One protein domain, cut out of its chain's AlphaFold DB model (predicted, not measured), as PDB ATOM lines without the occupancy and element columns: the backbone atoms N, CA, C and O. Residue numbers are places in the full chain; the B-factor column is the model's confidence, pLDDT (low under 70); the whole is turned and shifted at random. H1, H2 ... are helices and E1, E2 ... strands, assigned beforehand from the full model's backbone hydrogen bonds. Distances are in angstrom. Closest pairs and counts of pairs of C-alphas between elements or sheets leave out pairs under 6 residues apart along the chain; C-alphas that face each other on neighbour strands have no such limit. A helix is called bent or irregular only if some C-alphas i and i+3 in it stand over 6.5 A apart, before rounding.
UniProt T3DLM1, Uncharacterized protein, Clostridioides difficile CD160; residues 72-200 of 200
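AT A GLANCE: This is residues 72 to 200 of the 200 residues of an uncharacterized protein of Clostridioides difficile CD160 (UniProt T3DLM1). A long helix, H3, runs along a strongly twisted antiparallel sheet ordered E1 E2 E3 E5 E4, with H2 side by side with H3 and H1 past the end of E3. The 129 printed residues, mixed in class, have three named helices and five named strands, in the order E1 E2 E3 H1 H2 E4 E5 H3. The whole is elongated, 52 by 29 by 29 A, and only just compact, close to loose, with a radius of gyration of the C-alphas of 16.6 A.

IN THESE COORDINATES: Find C-alpha 79 at (10.941, -34.406, -30.169), where E1, residues 79 to 82, begins. Next come E2, residues 85 to 94, and E3, residues 97 to 107, 28.5 A long, which bends by 53 degrees at residue 104. H1, residues 109 to 118, is irregular: C-alphas 114 and 117 are 7.3 A apart. H2, residues 128 to 144, spans 24.6 A; E4 is residues 148 to 151, E5 158 to 166. H3, residues 173 to 199, runs 38.1 A to C-alpha 199 at (-18.670, -45.935, -47.768).

HOW THE PARTS SIT: E1 E2 E3 form a meander, each strand the antiparallel neighbour of the one before; within hydrogen-bond range are N 80 and O 87, 2.9 A, and N 90 and O 101, 3.0 A. So are N 102 and O 163, 2.9 A, between E3 and E5, and N 150 and O 162, 2.9 A, between E4 and E5. E3, H1 H2 and E4 make a split strand-helix-strand unit, two strands running the same way with E5 between, its crossover right-handed. H3 is on the sheet at a height of 8.4 A, along the strands; its closest C-alphas with E3 are Ile 190 and Pro 107, 7.0 A. H2 touches H3, opposite ways, by H3's residues 179 to 186 alone; closest are the C-alphas of Phe 138 and Tyr 186, 6.8 A. H1 and H2 form a helical hairpin and only graze the sheet. Every O i to N i+4 pair is within range in H2 and H3, 4 of 6 in H1.

THE WHOLE: The printed part has no cut, and no link is long. The farthest C-alphas, of Tyr 73 and Ser 123, are 52.9 A apart. Confidence is under 70 in 32 residues, among them 117 to 126.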
ATOM      1  N   LYS A  72      17.218 -29.399 -25.145       66.12
ATOM      2  CA  LYS A  72      16.754 -28.015 -24.988       66.12
ATOM      3  C   LYS A  72      17.408 -27.043 -25.983       66.12
ATOM      4  O   LYS A  72      16.946 -25.911 -26.094       66.12
ATOM      5  N   TYR A  73      18.500 -27.441 -26.643       62.97
ATOM      6  CA  TYR A  73      19.349 -26.565 -27.455       62.97
ATOM      7  C   TYR A  73      19.145 -26.736 -28.966       62.97
ATOM      8  O   TYR A  73      19.700 -25.957 -29.741       62.97
ATOM      9  N   THR A  74      18.341 -27.707 -29.410       61.34
ATOM     10  CA  THR A  74      17.974 -27.843 -30.828       61.34
ATOM     11  C   THR A  74      16.915 -26.820 -31.234       61.34
ATOM     12  O   THR A  74      15.787 -26.849 -30.736       61.34
ATOM     13  N   SER A  75      17.256 -25.941 -32.178       56.31
ATOM     14  CA  SER A  75      16.311 -25.038 -32.837       56.31
ATOM     15  C   SER A  75      15.493 -25.809 -33.874       56.31
ATOM     16  O   SER A  75      16.024 -26.175 -34.919       56.31
ATOM     17  N   ASP A  76      14.249 -26.148 -33.519       61.62
ATOM     18  CA  ASP A  76      13.042 -25.905 -34.343       61.62
ATOM     19  C   ASP A  76      11.818 -26.707 -33.876       61.62
ATOM     20  O   ASP A  76      10.701 -26.385 -34.259       61.62
ATOM     21  N   SER A  77      11.982 -27.736 -33.042       66.69
ATOM     22  CA  SER A  77      10.901 -28.451 -32.325       66.69
ATOM     23  C   SER A  77      11.486 -29.745 -31.751       66.69
ATOM     24  O   SER A  77      11.502 -30.769 -32.443       66.69
ATOM     25  N   PRO A  78      12.044 -29.729 -30.527       80.25
ATOM     26  CA  PRO A  78      12.578 -30.946 -29.931       80.25
ATOM     27  C   PRO A  78      11.496 -32.026 -29.844       80.25
ATOM     28  O   PRO A  78      10.323 -31.747 -29.607       80.25
ATOM     29  N   LYS A  79      11.877 -33.279 -30.096       84.75
ATOM     30  CA  LYS A  79      10.941 -34.406 -30.169       84.75
ATOM     31  C   LYS A  79      11.183 -35.374 -29.029       84.75
ATOM     32  O   LYS A  79      12.332 -35.690 -28.729       84.75
ATOM     33  N   ILE A  80      10.106 -35.890 -28.449       86.06
ATOM     34  CA  ILE A  80      10.166 -36.959 -27.448       86.06
ATOM     35  C   ILE A  80       9.338 -38.160 -27.894       86.06
ATOM     36  O   ILE A  80       8.431 -38.038 -28.719       86.06
ATOM     37  N   MET A  81       9.645 -39.323 -27.327       86.38
ATOM     38  CA  MET A  81       8.875 -40.544 -27.537       86.38
ATOM     39  C   MET A  81       7.979 -40.808 -26.323       86.38
ATOM     40  O   MET A  81       8.488 -41.016 -25.224       86.38
ATOM     41  N   LEU A  82       6.662 -40.832 -26.531       86.12
ATOM     42  CA  LEU A  82       5.663 -41.222 -25.533       86.12
ATOM     43  C   LEU A  82       4.924 -42.463 -26.047       86.12
ATOM     44  O   LEU A  82       4.332 -42.411 -27.121       86.12
ATOM     45  N   ASN A  83       4.996 -43.580 -25.314       83.25
ATOM     46  CA  ASN A  83       4.377 -44.873 -25.662       83.25
ATOM     47  C   ASN A  83       4.481 -45.230 -27.167       83.25
ATOM     48  O   ASN A  83       3.487 -45.448 -27.855       83.25
ATOM     49  N   ASN A  84       5.713 -45.235 -27.696       83.31
ATOM     50  CA  ASN A  84       6.061 -45.525 -29.100       83.31
ATOM     51  C   ASN A  84       5.602 -44.500 -30.156       83.31
ATOM     52  O   ASN A  84       5.794 -44.731 -31.350       83.31
ATOM     53  N   LYS A  85       5.046 -43.358 -29.750       81.81
ATOM     54  CA  LYS A  85       4.703 -42.243 -30.641       81.81
ATOM     55  C   LYS A  85       5.665 -41.084 -30.445       81.81
ATOM     56  O   LYS A  85       6.113 -40.814 -29.333       81.81
ATOM     57  N   ILE A  86       5.990 -40.406 -31.540       85.31
ATOM     58  CA  ILE A  86       6.886 -39.250 -31.532       85.31
ATOM     59  C   ILE A  86       6.040 -37.984 -31.487       85.31
ATOM     60  O   ILE A  86       5.196 -37.776 -32.357       85.31
ATOM     61  N   TYR A  87       6.319 -37.131 -30.508       83.31
ATOM     62  CA  TYR A  87       5.656 -35.849 -30.332       83.31
ATOM     63  C   TYR A  87       6.669 -34.720 -30.423       83.31
ATOM     64  O   TYR A  87       7.733 -34.789 -29.802       83.31
ATOM     65  N   SER A  88       6.329 -33.682 -31.186       83.19
ATOM     66  CA  SER A  88       6.999 -32.389 -31.071       83.19
ATOM     67  C   SER A  88       6.621 -31.791 -29.723       83.19
ATOM     68  O   SER A  88       5.438 -31.680 -29.406       83.19
ATOM     69  N   VAL A  89       7.631 -31.455 -28.932       81.12
ATOM     70  CA  VAL A  89       7.479 -30.857 -27.615       81.12
ATOM     71  C   VAL A  89       8.196 -29.532 -27.589       81.12
ATOM     72  O   VAL A  89       9.350 -29.426 -28.000       81.12
ATOM     73  N   LYS A  90       7.539 -28.534 -27.022       81.19
ATOM     74  CA  LYS A  90       8.188 -27.292 -26.649       81.19
ATOM     75  C   LYS A  90       8.081 -27.110 -25.144       81.19
ATOM     76  O   LYS A  90       7.013 -27.207 -24.549       81.19
ATOM     77  N   TYR A  91       9.232 -26.897 -24.523       78.12
ATOM     78  CA  TYR A  91       9.295 -26.514 -23.125       78.12
ATOM     79  C   TYR A  91       8.848 -25.059 -22.979       78.12
ATOM     80  O   TYR A  91       9.408 -24.164 -23.622       78.12
ATOM     81  N   GLU A  92       7.868 -24.824 -22.116       71.81
ATOM     82  CA  GLU A  92       7.355 -23.496 -21.804       71.81
ATOM     83  C   GLU A  92       7.335 -23.288 -20.287       71.81
ATOM     84  O   GLU A  92       7.019 -24.192 -19.510       71.81
ATOM     85  N   LYS A  93       7.699 -22.074 -19.866       67.56
ATOM     86  CA  LYS A  93       7.681 -21.651 -18.467       67.56
ATOM     87  C   LYS A  93       6.820 -20.405 -18.353       67.56
ATOM     88  O   LYS A  93       7.217 -19.341 -18.824       67.56
ATOM     89  N   GLU A  94       5.669 -20.534 -17.707       61.50
ATOM     90  CA  GLU A  94       4.733 -19.431 -17.488       61.50
ATOM     91  C   GLU A  94       4.281 -19.432 -16.025       61.50
ATOM     92  O   GLU A  94       3.898 -20.468 -15.490       61.50
ATOM     93  N   ASN A  95       4.367 -18.281 -15.349       53.34
ATOM     94  CA  ASN A  95       3.879 -18.087 -13.974       53.34
ATOM     95  C   ASN A  95       4.261 -19.210 -12.979       53.34
ATOM     96  O   ASN A  95       3.448 -19.629 -12.165       53.34
ATOM     97  N   MET A  96       5.520 -19.670 -13.027       49.78
ATOM     98  CA  MET A  96       6.092 -20.741 -12.181       49.78
ATOM     99  C   MET A  96       5.631 -22.174 -12.477       49.78
ATOM    100  O   MET A  96       6.087 -23.096 -11.801       49.78
ATOM    101  N   ALA A  97       4.797 -22.385 -13.491       55.72
ATOM    102  CA  ALA A  97       4.441 -23.714 -13.950       55.72
ATOM    103  C   ALA A  97       5.229 -24.068 -15.220       55.72
ATOM    104  O   ALA A  97       5.363 -23.271 -16.154       55.72
ATOM    105  N   GLU A  98       5.819 -25.258 -15.195       69.38
ATOM    106  CA  GLU A  98       6.664 -25.772 -16.266       69.38
ATOM    107  C   GLU A  98       5.872 -26.829 -17.027       69.38
ATOM    108  O   GLU A  98       5.460 -27.862 -16.477       69.38
ATOM    109  N   PHE A  99       5.625 -26.528 -18.297       74.75
ATOM    110  CA  PHE A  99       4.810 -27.346 -19.173       74.75
ATOM    111  C   PHE A  99       5.618 -27.785 -20.386       74.75
ATOM    112  O   PHE A  99       6.476 -27.067 -20.901       74.75
ATOM    113  N   ALA A 100       5.298 -28.976 -20.862       80.31
ATOM    114  CA  ALA A 100       5.584 -29.383 -22.221       80.31
ATOM    115  C   ALA A 100       4.328 -29.111 -23.048       80.31
ATOM    116  O   ALA A 100       3.263 -29.648 -22.737       80.31
ATOM    117  N   SER A 101       4.437 -28.289 -24.085       80.25
ATOM    118  CA  SER A 101       3.389 -28.182 -25.090       80.25
ATOM    119  C   SER A 101       3.603 -29.245 -26.162       80.25
ATOM    120  O   SER A 101       4.701 -29.378 -26.703       80.25
ATOM    121  N   ILE A 102       2.561 -30.029 -26.434       82.56
ATOM    122  CA  ILE A 102       2.509 -30.953 -27.569       82.56
ATOM    123  C   ILE A 102       1.511 -30.414 -28.578       82.56
ATOM    124  O   ILE A 102       0.375 -30.099 -28.233       82.56
ATOM    125  N   GLU A 103       1.945 -30.343 -29.827       81.25
ATOM    126  CA  GLU A 103       1.128 -29.916 -30.955       81.25
ATOM    127  C   GLU A 103       0.610 -31.132 -31.716       81.25
ATOM    128  O   GLU A 103       1.367 -32.046 -32.063       81.25
ATOM    129  N   TYR A 104      -0.695 -31.158 -31.967       76.69
ATOM    130  CA  TYR A 104      -1.346 -32.305 -32.573       76.69
ATOM    131  C   TYR A 104      -2.550 -31.888 -33.417       76.69
ATOM    132  O   TYR A 104      -3.366 -31.072 -33.000       76.69
ATOM    133  N   PHE A 105      -2.672 -32.464 -34.613       74.81
ATOM    134  CA  PHE A 105      -3.837 -32.247 -35.469       74.81
ATOM    135  C   PHE A 105      -4.960 -33.192 -35.062       74.81
ATOM    136  O   PHE A 105      -4.947 -34.377 -35.412       74.81
ATOM    137  N   MET A 106      -5.949 -32.646 -34.367       76.25
ATOM    138  CA  MET A 106      -7.133 -33.380 -33.951       76.25
ATOM    139  C   MET A 106      -8.254 -33.213 -34.970       76.25
ATOM    140  O   MET A 106      -8.493 -32.100 -35.436       76.25
ATOM    141  N   PRO A 107      -9.004 -34.264 -35.318       74.19
ATOM    142  CA  PRO A 107     -10.234 -34.072 -36.060       74.19
ATOM    143  C   PRO A 107     -11.250 -33.287 -35.208       74.19
ATOM    144  O   PRO A 107     -11.344 -33.478 -33.994       74.19
ATOM    145  N   CYS A 108     -12.008 -32.389 -35.832       75.81
ATOM    146  CA  CYS A 108     -12.840 -31.411 -35.131       75.81
ATOM    147  C   CYS A 108     -14.328 -31.780 -35.175       75.81
ATOM    148  O   CYS A 108     -15.027 -31.462 -36.141       75.81
ATOM    149  N   TYR A 109     -14.848 -32.408 -34.108       71.94
ATOM    150  CA  TYR A 109     -16.286 -32.714 -33.995       71.94
ATOM    151  C   TYR A 109     -17.167 -31.468 -34.107       71.94
ATOM    152  O   TYR A 109     -18.268 -31.555 -34.642       71.94
ATOM    153  N   GLN A 110     -16.703 -30.304 -33.641       74.25
ATOM    154  CA  GLN A 110     -17.479 -29.063 -33.727       74.25
ATOM    155  C   GLN A 110     -17.799 -28.706 -35.181       74.25
ATOM    156  O   GLN A 110     -18.928 -28.321 -35.486       74.25
ATOM    157  N   ASN A 111     -16.839 -28.906 -36.086       75.00
ATOM    158  CA  ASN A 111     -17.048 -28.650 -37.502       75.00
ATOM    159  C   ASN A 111     -17.990 -29.686 -38.140       75.00
ATOM    160  O   ASN A 111     -18.858 -29.312 -38.934       75.00
ATOM    161  N   PHE A 112     -17.889 -30.964 -37.754       70.88
ATOM    162  CA  PHE A 112     -18.850 -31.996 -38.177       70.88
ATOM    163  C   PHE A 112     -20.276 -31.637 -37.754       70.88
ATOM    164  O   PHE A 112     -21.170 -31.574 -38.594       70.88
ATOM    165  N   ILE A 113     -20.473 -31.300 -36.479       74.38
ATOM    166  CA  ILE A 113     -21.772 -30.912 -35.913       74.38
ATOM    167  C   ILE A 113     -22.348 -29.686 -36.637       74.38
ATOM    168  O   ILE A 113     -23.548 -29.639 -36.907       74.38
ATOM    169  N   LYS A 114     -21.509 -28.692 -36.959       77.19
ATOM    170  CA  LYS A 114     -21.913 -27.447 -37.636       77.19
ATOM    171  C   LYS A 114     -22.330 -27.665 -39.092       77.19
ATOM    172  O   LYS A 114     -23.189 -26.940 -39.588       77.19
ATOM    173  N   ASN A 115     -21.708 -28.613 -39.791       71.69
ATOM    174  CA  ASN A 115     -21.980 -28.863 -41.208       71.69
ATOM    175  C   ASN A 115     -22.909 -30.054 -41.452       71.69
ATOM    176  O   ASN A 115     -23.271 -30.274 -42.602       71.69
ATOM    177  N   MET A 116     -23.326 -30.775 -40.410       72.38
ATOM    178  CA  MET A 116     -24.208 -31.941 -40.505       72.38
ATOM    179  C   MET A 116     -25.482 -31.645 -41.314       72.38
ATOM    180  O   MET A 116     -25.819 -32.398 -42.221       72.38
ATOM    181  N   ASP A 117     -26.108 -30.486 -41.085       68.50
ATOM    182  CA  ASP A 117     -27.337 -30.059 -41.773       68.50
ATOM    183  C   ASP A 117     -27.138 -29.748 -43.276       68.50
ATOM    184  O   ASP A 117     -28.109 -29.588 -44.014       68.50
ATOM    185  N   LYS A 118     -25.887 -29.627 -43.748       68.88
ATOM    186  CA  LYS A 118     -25.558 -29.368 -45.163       68.88
ATOM    187  C   LYS A 118     -25.416 -30.646 -45.988       68.88
ATOM    188  O   LYS A 118     -25.314 -30.559 -47.212       68.88
ATOM    189  N   TYR A 119     -25.364 -31.808 -45.346       63.22
ATOM    190  CA  TYR A 119     -25.281 -33.078 -46.045       63.22
ATOM    191  C   TYR A 119     -26.698 -33.577 -46.348       63.22
ATOM    192  O   TYR A 119     -27.491 -33.826 -45.446       63.22
ATOM    193  N   ASN A 120     -27.016 -33.693 -47.644       53.81
ATOM    194  CA  ASN A 120     -28.358 -34.022 -48.149       53.81
ATOM    195  C   ASN A 120     -28.882 -35.392 -47.701       53.81
ATOM    196  O   ASN A 120     -30.088 -35.617 -47.752       53.81
ATOM    197  N   ASP A 121     -27.994 -36.293 -47.281       61.62
ATOM    198  CA  ASP A 121     -28.367 -37.603 -46.774       61.62
ATOM    199  C   ASP A 121     -28.029 -37.701 -45.285       61.62
ATOM    200  O   ASP A 121     -27.041 -38.300 -44.877       61.62
ATOM    201  N   ALA A 122     -28.845 -37.066 -44.443       56.81
ATOM    202  CA  ALA A 122     -28.681 -37.105 -42.989       56.81
ATOM    203  C   ALA A 122     -28.752 -38.535 -42.406       56.81
ATOM    204  O   ALA A 122     -28.446 -38.722 -41.232       56.81
ATOM    205  N   SER A 123     -29.133 -39.538 -43.211       63.72
ATOM    206  CA  SER A 123     -29.164 -40.946 -42.809       63.72
ATOM    207  C   SER A 123     -27.775 -41.597 -42.721       63.72
ATOM    208  O   SER A 123     -27.629 -42.619 -42.047       63.72
ATOM    209  N   ILE A 124     -26.744 -40.999 -43.339       63.19
ATOM    210  CA  ILE A 124     -25.357 -41.504 -43.293       63.19
ATOM    211  C   ILE A 124     -24.574 -40.999 -42.075       63.19
ATOM    212  O   ILE A 124     -23.488 -41.498 -41.792       63.19
ATOM    213  N   PHE A 125     -25.092 -40.006 -41.357       64.00
ATOM    214  CA  PHE A 125     -24.470 -39.505 -40.138       64.00
ATOM    215  C   PHE A 125     -25.184 -40.096 -38.928       64.00
ATOM    216  O   PHE A 125     -26.410 -40.220 -38.910       64.00
ATOM    217  N   LYS A 126     -24.432 -40.421 -37.875       68.94
ATOM    218  CA  LYS A 126     -25.042 -40.640 -36.561       68.94
ATOM    219  C   LYS A 126     -25.773 -39.387 -36.107       68.94
ATOM    220  O   LYS A 126     -25.442 -38.278 -36.515       68.94
ATOM    221  N   GLU A 127     -26.739 -39.562 -35.215       73.25
ATOM    222  CA  GLU A 127     -27.478 -38.445 -34.638       73.25
ATOM    223  C   GLU A 127     -26.524 -37.399 -34.050       73.25
ATOM    224  O   GLU A 127     -25.528 -37.730 -33.409       73.25
ATOM    225  N   LYS A 128     -26.849 -36.117 -34.237       75.81
ATOM    226  CA  LYS A 128     -26.054 -34.979 -33.754       75.81
ATOM    227  C   LYS A 128     -25.649 -35.116 -32.282       75.81
ATOM    228  O   LYS A 128     -24.547 -34.726 -31.895       75.81
ATOM    229  N   GLU A 129     -26.540 -35.689 -31.476       79.31
ATOM    230  CA  GLU A 129     -26.329 -35.979 -30.059       79.31
ATOM    231  C   GLU A 129     -25.138 -36.920 -29.815       79.31
ATOM    232  O   GLU A 129     -24.353 -36.680 -28.900       79.31
ATOM    233  N   PHE A 130     -24.918 -37.917 -30.677       81.25
ATOM    234  CA  PHE A 130     -23.760 -38.808 -30.591       81.25
ATOM    235  C   PHE A 130     -22.438 -38.030 -30.666       81.25
ATOM    236  O   PHE A 130     -21.552 -38.236 -29.836       81.25
ATOM    237  N   TYR A 131     -22.306 -37.110 -31.627       78.25
ATOM    238  CA  TYR A 131     -21.085 -36.313 -31.796       78.25
ATOM    239  C   TYR A 131     -20.858 -35.337 -30.640       78.25
ATOM    240  O   TYR A 131     -19.720 -35.148 -30.207       78.25
ATOM    241  N   ILE A 132     -21.933 -34.736 -30.124       81.69
ATOM    242  CA  ILE A 132     -21.870 -33.855 -28.953       81.69
ATOM    243  C   ILE A 132     -21.381 -34.639 -27.733       81.69
ATOM    244  O   ILE A 132     -20.464 -34.184 -27.048       81.69
ATOM    245  N   ASN A 133     -21.937 -35.828 -27.498       85.12
ATOM    246  CA  ASN A 133     -21.543 -36.677 -26.378       85.12
ATOM    247  C   ASN A 133     -20.069 -37.083 -26.486       85.12
ATOM    248  O   ASN A 133     -19.320 -36.883 -25.537       85.12
ATOM    249  N   LYS A 134     -19.603 -37.509 -27.668       83.94
ATOM    250  CA  LYS A 134     -18.184 -37.848 -27.877       83.94
ATOM    251  C   LYS A 134     -17.229 -36.684 -27.636       83.94
ATOM    252  O   LYS A 134     -16.159 -36.881 -27.059       83.94
ATOM    253  N   LEU A 135     -17.600 -35.477 -28.055       84.12
ATOM    254  CA  LEU A 135     -16.797 -34.289 -27.781       84.12
ATOM    255  C   LEU A 135     -16.763 -33.958 -26.280       84.12
ATOM    256  O   LEU A 135     -15.714 -33.567 -25.767       84.12
ATOM    257  N   ASN A 136     -17.886 -34.110 -25.578       88.06
ATOM    258  CA  ASN A 136     -17.969 -33.857 -24.141       88.06
ATOM    259  C   ASN A 136     -17.170 -34.886 -23.334       88.06
ATOM    260  O   ASN A 136     -16.378 -34.475 -22.489       88.06
ATOM    261  N   ASP A 137     -17.293 -36.177 -23.656       89.75
ATOM    262  CA  ASP A 137     -16.531 -37.266 -23.028       89.75
ATOM    263  C   ASP A 137     -15.020 -37.014 -23.137       89.75
ATOM    264  O   ASP A 137     -14.267 -37.165 -22.170       89.75
ATOM    265  N   PHE A 138     -14.564 -36.572 -24.314       88.94
ATOM    266  CA  PHE A 138     -13.167 -36.213 -24.537       88.94
ATOM    267  C   PHE A 138     -12.737 -35.020 -23.678       88.94
ATOM    268  O   PHE A 138     -11.728 -35.094 -22.977       88.94
ATOM    269  N   LYS A 139     -13.514 -33.930 -23.684       87.19
ATOM    270  CA  LYS A 139     -13.213 -32.737 -22.877       87.19
ATOM    271  C   LYS A 139     -13.185 -33.046 -21.383       87.19
ATOM    272  O   LYS A 139     -12.335 -32.512 -20.672       87.19
ATOM    273  N   GLU A 140     -14.080 -33.906 -20.909       89.75
ATOM    274  CA  GLU A 140     -14.102 -34.362 -19.522       89.75
ATOM    275  C   GLU A 140     -12.867 -35.205 -19.190       89.75
ATOM    276  O   GLU A 140     -12.198 -34.938 -18.192       89.75
ATOM    277  N   SER A 141     -12.498 -36.148 -20.060       90.62
ATOM    278  CA  SER A 141     -11.305 -36.987 -19.886       90.62
ATOM    279  C   SER A 141     -10.024 -36.150 -19.811       90.62
ATOM    280  O   SER A 141      -9.223 -36.313 -18.893       90.62
ATOM    281  N   ILE A 142      -9.865 -35.177 -20.709       88.69
ATOM    282  CA  ILE A 142      -8.740 -34.229 -20.700       88.69
ATOM    283  C   ILE A 142      -8.724 -33.388 -19.421       88.69
ATOM    284  O   ILE A 142      -7.667 -33.200 -18.812       88.69
ATOM    285  N   LYS A 143      -9.887 -32.888 -18.991       84.38
ATOM    286  CA  LYS A 143     -10.001 -32.102 -17.762       84.38
ATOM    287  C   LYS A 143      -9.618 -32.928 -16.533       84.38
ATOM    288  O   LYS A 143      -8.929 -32.412 -15.662       84.38
ATOM    289  N   ASN A 144     -10.006 -34.201 -16.485       87.62
ATOM    290  CA  ASN A 144      -9.644 -35.124 -15.404       87.62
ATOM    291  C   ASN A 144      -8.135 -35.417 -15.356       87.62
ATOM    292  O   ASN A 144      -7.605 -35.771 -14.305       87.62
ATOM    293  N   LEU A 145      -7.428 -35.230 -16.473       83.50
ATOM    294  CA  LEU A 145      -5.969 -35.303 -16.540       83.50
ATOM    295  C   LEU A 145      -5.279 -33.985 -16.129       83.50
ATOM    296  O   LEU A 145      -4.048 -33.937 -16.071       83.50
ATOM    297  N   ASP A 146      -6.034 -32.937 -15.785       83.56
ATOM    298  CA  ASP A 146      -5.568 -31.554 -15.587       83.56
ATOM    299  C   ASP A 146      -4.755 -31.024 -16.778       83.56
ATOM    300  O   ASP A 146      -3.744 -30.338 -16.610       83.56
ATOM    301  N   ILE A 147      -5.165 -31.385 -17.995       84.56
ATOM    302  CA  ILE A 147      -4.522 -30.920 -19.221       84.56
ATOM    303  C   ILE A 147      -5.272 -29.697 -19.730       84.56
ATOM    304  O   ILE A 147      -6.497 -29.708 -19.870       84.56
ATOM    305  N   LEU A 148      -4.528 -28.637 -20.035       82.88
ATOM    306  CA  LEU A 148      -5.082 -27.471 -20.712       82.88
ATOM    307  C   LEU A 148      -4.961 -27.669 -22.222       82.88
ATOM    308  O   LEU A 148      -3.904 -28.056 -22.722       82.88
ATOM    309  N   ILE A 149      -6.047 -27.385 -22.937       82.50
ATOM    310  CA  ILE A 149      -6.104 -27.447 -24.395       82.50
ATOM    311  C   ILE A 149      -6.295 -26.047 -24.956       82.50
ATOM    312  O   ILE A 149      -7.157 -25.295 -24.498       82.50
ATOM    313  N   LYS A 150      -5.529 -25.742 -26.001       81.88
ATOM    314  CA  LYS A 150      -5.775 -24.617 -26.891       81.88
ATOM    315  C   LYS A 150      -6.003 -25.142 -28.302       81.88
ATOM    316  O   LYS A 150      -5.171 -25.859 -28.843       81.88
ATOM    317  N   GLU A 151      -7.142 -24.788 -28.867       76.62
ATOM    318  CA  GLU A 151      -7.538 -25.127 -30.231       76.62
ATOM    319  C   GLU A 151      -7.373 -23.884 -31.112       76.62
ATOM    320  O   GLU A 151      -7.808 -22.793 -30.729       76.62
ATOM    321  N   ASP A 152      -6.750 -24.046 -32.278       68.81
ATOM    322  CA  ASP A 152      -6.816 -23.052 -33.349       68.81
ATOM    323  C   ASP A 152      -8.197 -23.076 -34.035       68.81
ATOM    324  O   ASP A 152      -9.105 -23.799 -33.626       68.81
ATOM    325  N   ASN A 153      -8.383 -22.229 -35.055       66.88
ATOM    326  CA  ASN A 153      -9.676 -21.946 -35.679       66.88
ATOM    327  C   ASN A 153     -10.545 -23.213 -35.916       66.88
ATOM    328  O   ASN A 153     -10.197 -24.038 -36.765       66.88
ATOM    329  N   PRO A 154     -11.704 -23.356 -35.238       64.06
ATOM    330  CA  PRO A 154     -12.536 -24.562 -35.288       64.06
ATOM    331  C   PRO A 154     -13.323 -24.747 -36.595       64.06
ATOM    332  O   PRO A 154     -14.104 -25.693 -36.708       64.06
ATOM    333  N   ASP A 155     -13.146 -23.865 -37.584       62.16
ATOM    334  CA  ASP A 155     -13.816 -23.953 -38.888       62.16
ATOM    335  C   ASP A 155     -13.192 -25.001 -39.841       62.16
ATOM    336  O   ASP A 155     -13.739 -25.273 -40.914       62.16
ATOM    337  N   GLU A 156     -12.079 -25.635 -39.458       67.31
ATOM    338  CA  GLU A 156     -11.435 -26.713 -40.217       67.31
ATOM    339  C   GLU A 156     -11.855 -28.118 -39.735       67.31
ATOM    340  O   GLU A 156     -12.233 -28.335 -38.587       67.31
ATOM    341  N   TYR A 157     -11.816 -29.125 -40.623       64.81
ATOM    342  CA  TYR A 157     -12.116 -30.530 -40.263       64.81
ATOM    343  C   TYR A 157     -11.063 -31.154 -39.346       64.81
ATOM    344  O   TYR A 157     -11.334 -32.139 -38.654       64.81
ATOM    345  N   ARG A 158      -9.861 -30.584 -39.351       71.25
ATOM    346  CA  ARG A 158      -8.817 -30.849 -38.376       71.25
ATOM    347  C   ARG A 158      -8.425 -29.527 -37.763       71.25
ATOM    348  O   ARG A 158      -8.208 -28.570 -38.490       71.25
ATOM    349  N   VAL A 159      -8.327 -29.504 -36.450       75.31
ATOM    350  CA  VAL A 159      -7.880 -28.346 -35.699       75.31
ATOM    351  C   VAL A 159      -6.485 -28.639 -35.192       75.31
ATOM    352  O   VAL A 159      -6.178 -29.748 -34.749       75.31
ATOM    353  N   PHE A 160      -5.624 -27.640 -35.321       75.69
ATOM    354  CA  PHE A 160      -4.343 -27.663 -34.655       75.69
ATOM    355  C   PHE A 160      -4.576 -27.435 -33.165       75.69
ATOM    356  O   PHE A 160      -5.136 -26.418 -32.756       75.69
ATOM    357  N   THR A 161      -4.199 -28.424 -32.364       79.81
ATOM    358  CA  THR A 161      -4.478 -28.452 -30.936       79.81
ATOM    359  C   THR A 161      -3.168 -28.511 -30.168       79.81
ATOM    360  O   THR A 161      -2.361 -29.425 -30.353       79.81
ATOM    361  N   THR A 162      -2.964 -27.542 -29.283       82.62
ATOM    362  CA  THR A 162      -1.849 -27.512 -28.339       82.62
ATOM    363  C   THR A 162      -2.313 -28.036 -26.985       82.62
ATOM    364  O   THR A 162      -3.234 -27.490 -26.373       82.62
ATOM    365  N   PHE A 163      -1.648 -29.081 -26.505       84.75
ATOM    366  CA  PHE A 163      -1.836 -29.648 -25.174       84.75
ATOM    367  C   PHE A 163      -0.726 -29.165 -24.257       84.75
ATOM    368  O   PHE A 163       0.440 -29.443 -24.520       84.75
ATOM    369  N   TYR A 164      -1.081 -28.498 -23.165       84.12
ATOM    370  CA  TYR A 164      -0.126 -28.094 -22.137       84.12
ATOM    371  C   TYR A 164      -0.086 -29.160 -21.048       84.12
ATOM    372  O   TYR A 164      -1.046 -29.350 -20.298       84.12
ATOM    373  N   LEU A 165       1.033 -29.877 -20.990       85.25
ATOM    374  CA  LEU A 165       1.232 -31.025 -20.118       85.25
ATOM    375  C   LEU A 165       2.170 -30.650 -18.973       85.25
ATOM    376  O   LEU A 165       3.296 -30.219 -19.235       85.25
ATOM    377  N   PRO A 166       1.770 -30.836 -17.705       83.81
ATOM    378  CA  PRO A 166       2.674 -30.615 -16.584       83.81
ATOM    379  C   PRO A 166       3.877 -31.561 -16.679       83.81
ATOM    380  O   PRO A 166       3.702 -32.782 -16.739       83.81
ATOM    381  N   ILE A 167       5.101 -31.028 -16.642       82.31
ATOM    382  CA  ILE A 167       6.319 -31.843 -16.817       82.31
ATOM    383  C   ILE A 167       6.425 -32.936 -15.750       82.31
ATOM    384  O   ILE A 167       6.792 -34.068 -16.057       82.31
ATOM    385  N   GLY A 168       6.016 -32.641 -14.514       81.12
ATOM    386  CA  GLY A 168       5.969 -33.639 -13.445       81.12
ATOM    387  C   GLY A 168       5.056 -34.827 -13.763       81.12
ATOM    388  O   GLY A 168       5.415 -35.964 -13.464       81.12
ATOM    389  N   LYS A 169       3.915 -34.599 -14.431       85.12
ATOM    390  CA  LYS A 169       3.006 -35.680 -14.844       85.12
ATOM    391  C   LYS A 169       3.581 -36.506 -15.996       85.12
ATOM    392  O   LYS A 169       3.359 -37.707 -16.042       85.12
ATOM    393  N   LEU A 170       4.406 -35.911 -16.861       86.38
ATOM    394  CA  LEU A 170       5.139 -36.650 -17.899       86.38
ATOM    395  C   LEU A 170       6.211 -37.598 -17.340       86.38
ATOM    396  O   LEU A 170       6.784 -38.383 -18.094       86.38
ATOM    397  N   LEU A 171       6.501 -37.576 -16.041       86.25
ATOM    398  CA  LEU A 171       7.347 -38.593 -15.414       86.25
ATOM    399  C   LEU A 171       6.562 -39.851 -15.020       86.25
ATOM    400  O   LEU A 171       7.183 -40.905 -14.878       86.25
ATOM    401  N   ASP A 172       5.235 -39.764 -14.917       89.00
ATOM    402  CA  ASP A 172       4.338 -40.861 -14.553       89.00
ATOM    403  C   ASP A 172       3.829 -41.605 -15.796       89.00
ATOM    404  O   ASP A 172       3.129 -41.048 -16.644       89.00
ATOM    405  N   ASP A 173       4.167 -42.890 -15.900       89.56
ATOM    406  CA  ASP A 173       3.760 -43.731 -17.027       89.56
ATOM    407  C   ASP A 173       2.243 -43.960 -17.068       89.56
ATOM    408  O   ASP A 173       1.679 -44.079 -18.155       89.56
ATOM    409  N   ASN A 174       1.555 -43.951 -15.921       91.00
ATOM    410  CA  ASN A 174       0.098 -44.091 -15.895       91.00
ATOM    411  C   ASN A 174      -0.579 -42.884 -16.541       91.00
ATOM    412  O   ASN A 174      -1.483 -43.052 -17.358       91.00
ATOM    413  N   PHE A 175      -0.102 -41.678 -16.221       90.31
ATOM    414  CA  PHE A 175      -0.578 -40.452 -16.852       90.31
ATOM    415  C   PHE A 175      -0.363 -40.482 -18.368       90.31
ATOM    416  O   PHE A 175      -1.285 -40.172 -19.121       90.31
ATOM    417  N   ILE A 176       0.828 -40.884 -18.824       90.44
ATOM    418  CA  ILE A 176       1.148 -40.962 -20.258       90.44
ATOM    419  C   ILE A 176       0.230 -41.955 -20.965       90.44
ATOM    420  O   ILE A 176      -0.299 -41.640 -22.029       90.44
ATOM    421  N   ASN A 177       0.025 -43.133 -20.374       91.81
ATOM    422  CA  ASN A 177      -0.860 -44.145 -20.936       91.81
ATOM    423  C   ASN A 177      -2.296 -43.622 -21.016       91.81
ATOM    424  O   ASN A 177      -2.880 -43.647 -22.091       91.81
ATOM    425  N   SER A 178      -2.820 -43.024 -19.941       92.88
ATOM    426  CA  SER A 178      -4.169 -42.436 -19.943       92.88
ATOM    427  C   SER A 178      -4.335 -41.311 -20.969       92.88
ATOM    428  O   SER A 178      -5.370 -41.236 -21.631       92.88
ATOM    429  N   LEU A 179      -3.327 -40.447 -21.137       90.81
ATOM    430  CA  LEU A 179      -3.329 -39.419 -22.179       90.81
ATOM    431  C   LEU A 179      -3.407 -40.054 -23.570       90.81
ATOM    432  O   LEU A 179      -4.231 -39.651 -24.388       90.81
ATOM    433  N   ILE A 180      -2.557 -41.040 -23.845       90.94
ATOM    434  CA  ILE A 180      -2.472 -41.661 -25.168       90.94
ATOM    435  C   ILE A 180      -3.734 -42.453 -25.488       90.94
ATOM    436  O   ILE A 180      -4.249 -42.296 -26.592       90.94
ATOM    437  N   ASP A 181      -4.269 -43.200 -24.526       92.56
ATOM    438  CA  ASP A 181      -5.536 -43.920 -24.666       92.56
ATOM    439  C   ASP A 181      -6.681 -42.943 -24.971       92.56
ATOM    440  O   ASP A 181      -7.431 -43.142 -25.923       92.56
ATOM    441  N   THR A 182      -6.750 -41.815 -24.251       91.62
ATOM    442  CA  THR A 182      -7.759 -40.765 -24.493       91.62
ATOM    443  C   THR A 182      -7.659 -40.192 -25.913       91.62
ATOM    444  O   THR A 182      -8.676 -39.987 -26.582       91.62
ATOM    445  N   LEU A 183      -6.439 -39.924 -26.395       88.56
ATOM    446  CA  LEU A 183      -6.213 -39.410 -27.750       88.56
ATOM    447  C   LEU A 183      -6.545 -40.456 -28.823       88.56
ATOM    448  O   LEU A 183      -7.145 -40.113 -29.844       88.56
ATOM    449  N   ASP A 184      -6.175 -41.717 -28.599       88.69
ATOM    450  CA  ASP A 184      -6.441 -42.816 -29.528       88.69
ATOM    451  C   ASP A 184      -7.927 -43.134 -29.637       88.69
ATOM    452  O   ASP A 184      -8.435 -43.278 -30.751       88.69
ATOM    453  N   ASP A 185      -8.642 -43.169 -28.516       89.56
ATOM    454  CA  ASP A 185     -10.086 -43.395 -28.495       89.56
ATOM    455  C   ASP A 185     -10.835 -42.286 -29.239       89.56
ATOM    456  O   ASP A 185     -11.752 -42.564 -30.027       89.56
ATOM    457  N   TYR A 186     -10.411 -41.032 -29.059       86.31
ATOM    458  CA  TYR A 186     -10.953 -39.894 -29.798       86.31
ATOM    459  C   TYR A 186     -10.691 -40.019 -31.305       86.31
ATOM    460  O   TYR A 186     -11.623 -39.924 -32.109       86.31
ATOM    461  N   HIS A 187      -9.443 -40.295 -31.701       83.56
ATOM    462  CA  HIS A 187      -9.057 -40.447 -33.107       83.56
ATOM    463  C   HIS A 187      -9.763 -41.610 -33.794       83.56
ATOM    464  O   HIS A 187     -10.264 -41.459 -34.912       83.56
ATOM    465  N   LYS A 188      -9.812 -42.766 -33.134       85.38
ATOM    466  CA  LYS A 188     -10.480 -43.962 -33.639       85.38
ATOM    467  C   LYS A 188     -11.963 -43.700 -33.859       85.38
ATOM    468  O   LYS A 188     -12.461 -43.977 -34.945       85.38
ATOM    469  N   SER A 189     -12.634 -43.091 -32.880       81.31
ATOM    470  CA  SER A 189     -14.062 -42.772 -32.977       81.31
ATOM    471  C   SER A 189     -14.388 -41.911 -34.203       81.31
ATOM    472  O   SER A 189     -15.406 -42.138 -34.851       81.31
ATOM    473  N   ILE A 190     -13.517 -40.957 -34.553       75.00
ATOM    474  CA  ILE A 190     -13.729 -40.081 -35.716       75.00
ATOM    475  C   ILE A 190     -13.374 -40.780 -37.025       75.00
ATOM    476  O   ILE A 190     -14.087 -40.633 -38.015       75.00
ATOM    477  N   ASN A 191     -12.286 -41.546 -37.052       76.50
ATOM    478  CA  ASN A 191     -11.892 -42.278 -38.252       76.50
ATOM    479  C   ASN A 191     -12.929 -43.338 -38.636       76.50
ATOM    480  O   ASN A 191     -13.263 -43.444 -39.813       76.50
ATOM    481  N   ASP A 192     -13.459 -44.082 -37.663       78.75
ATOM    482  CA  ASP A 192     -14.511 -45.076 -37.901       78.75
ATOM    483  C   ASP A 192     -15.762 -44.412 -38.500       78.75
ATOM    484  O   ASP A 192     -16.376 -44.950 -39.423       78.75
ATOM    485  N   GLU A 193     -16.092 -43.205 -38.037       72.88
ATOM    486  CA  GLU A 193     -17.197 -42.420 -38.580       72.88
ATOM    487  C   GLU A 193     -16.928 -41.931 -40.007       72.88
ATOM    488  O   GLU A 193     -17.764 -42.096 -40.891       72.88
ATOM    489  N   LEU A 194     -15.746 -41.366 -40.260       70.50
ATOM    490  CA  LEU A 194     -15.345 -40.925 -41.595       70.50
ATOM    491  C   LEU A 194     -15.397 -42.080 -42.597       70.50
ATOM    492  O   LEU A 194     -15.912 -41.918 -43.699       70.50
ATOM    493  N   VAL A 195     -14.896 -43.255 -42.214       72.25
ATOM    494  CA  VAL A 195     -14.958 -44.459 -43.050       72.25
ATOM    495  C   VAL A 195     -16.405 -44.877 -43.316       72.25
ATOM    496  O   VAL A 195     -16.701 -45.302 -44.432       72.25
ATOM    497  N   TYR A 196     -17.298 -44.767 -42.330       71.94
ATOM    498  CA  TYR A 196     -18.720 -45.057 -42.513       71.94
ATOM    499  C   TYR A 196     -19.366 -44.104 -43.527       71.94
ATOM    500  O   TYR A 196     -19.960 -44.586 -44.494       71.94
ATOM    501  N   ILE A 197     -19.153 -42.794 -43.357       67.69
ATOM    502  CA  ILE A 197     -19.657 -41.734 -44.244       67.69
ATOM    503  C   ILE A 197     -19.102 -41.881 -45.665       67.69
ATOM    504  O   ILE A 197     -19.826 -41.681 -46.621       67.69
ATOM    505  N   TYR A 198     -17.825 -42.230 -45.846       66.25
ATOM    506  CA  TYR A 198     -17.247 -42.386 -47.192       66.25
ATOM    507  C   TYR A 198     -17.689 -43.665 -47.918       66.25
ATOM    508  O   TYR A 198     -17.468 -43.786 -49.124       66.25
ATOM    509  N   ARG A 199     -18.232 -44.652 -47.197       67.81
ATOM    510  CA  ARG A 199     -18.670 -45.935 -47.768       67.81
ATOM    511  C   ARG A 199     -20.139 -45.951 -48.190       67.81
ATOM    512  O   ARG A 199     -20.516 -46.895 -48.884       67.81
ATOM    513  N   HIS A 200     -20.930 -44.971 -47.765       58.03
ATOM    514  CA  HIS A 200     -22.370 -44.873 -48.007       58.03
ATOM    515  C   HIS A 200     -22.703 -43.510 -48.611       58.03
ATOM    516  O   HIS A 200     -23.695 -43.452 -49.363       58.03
TER     517      HIS A 200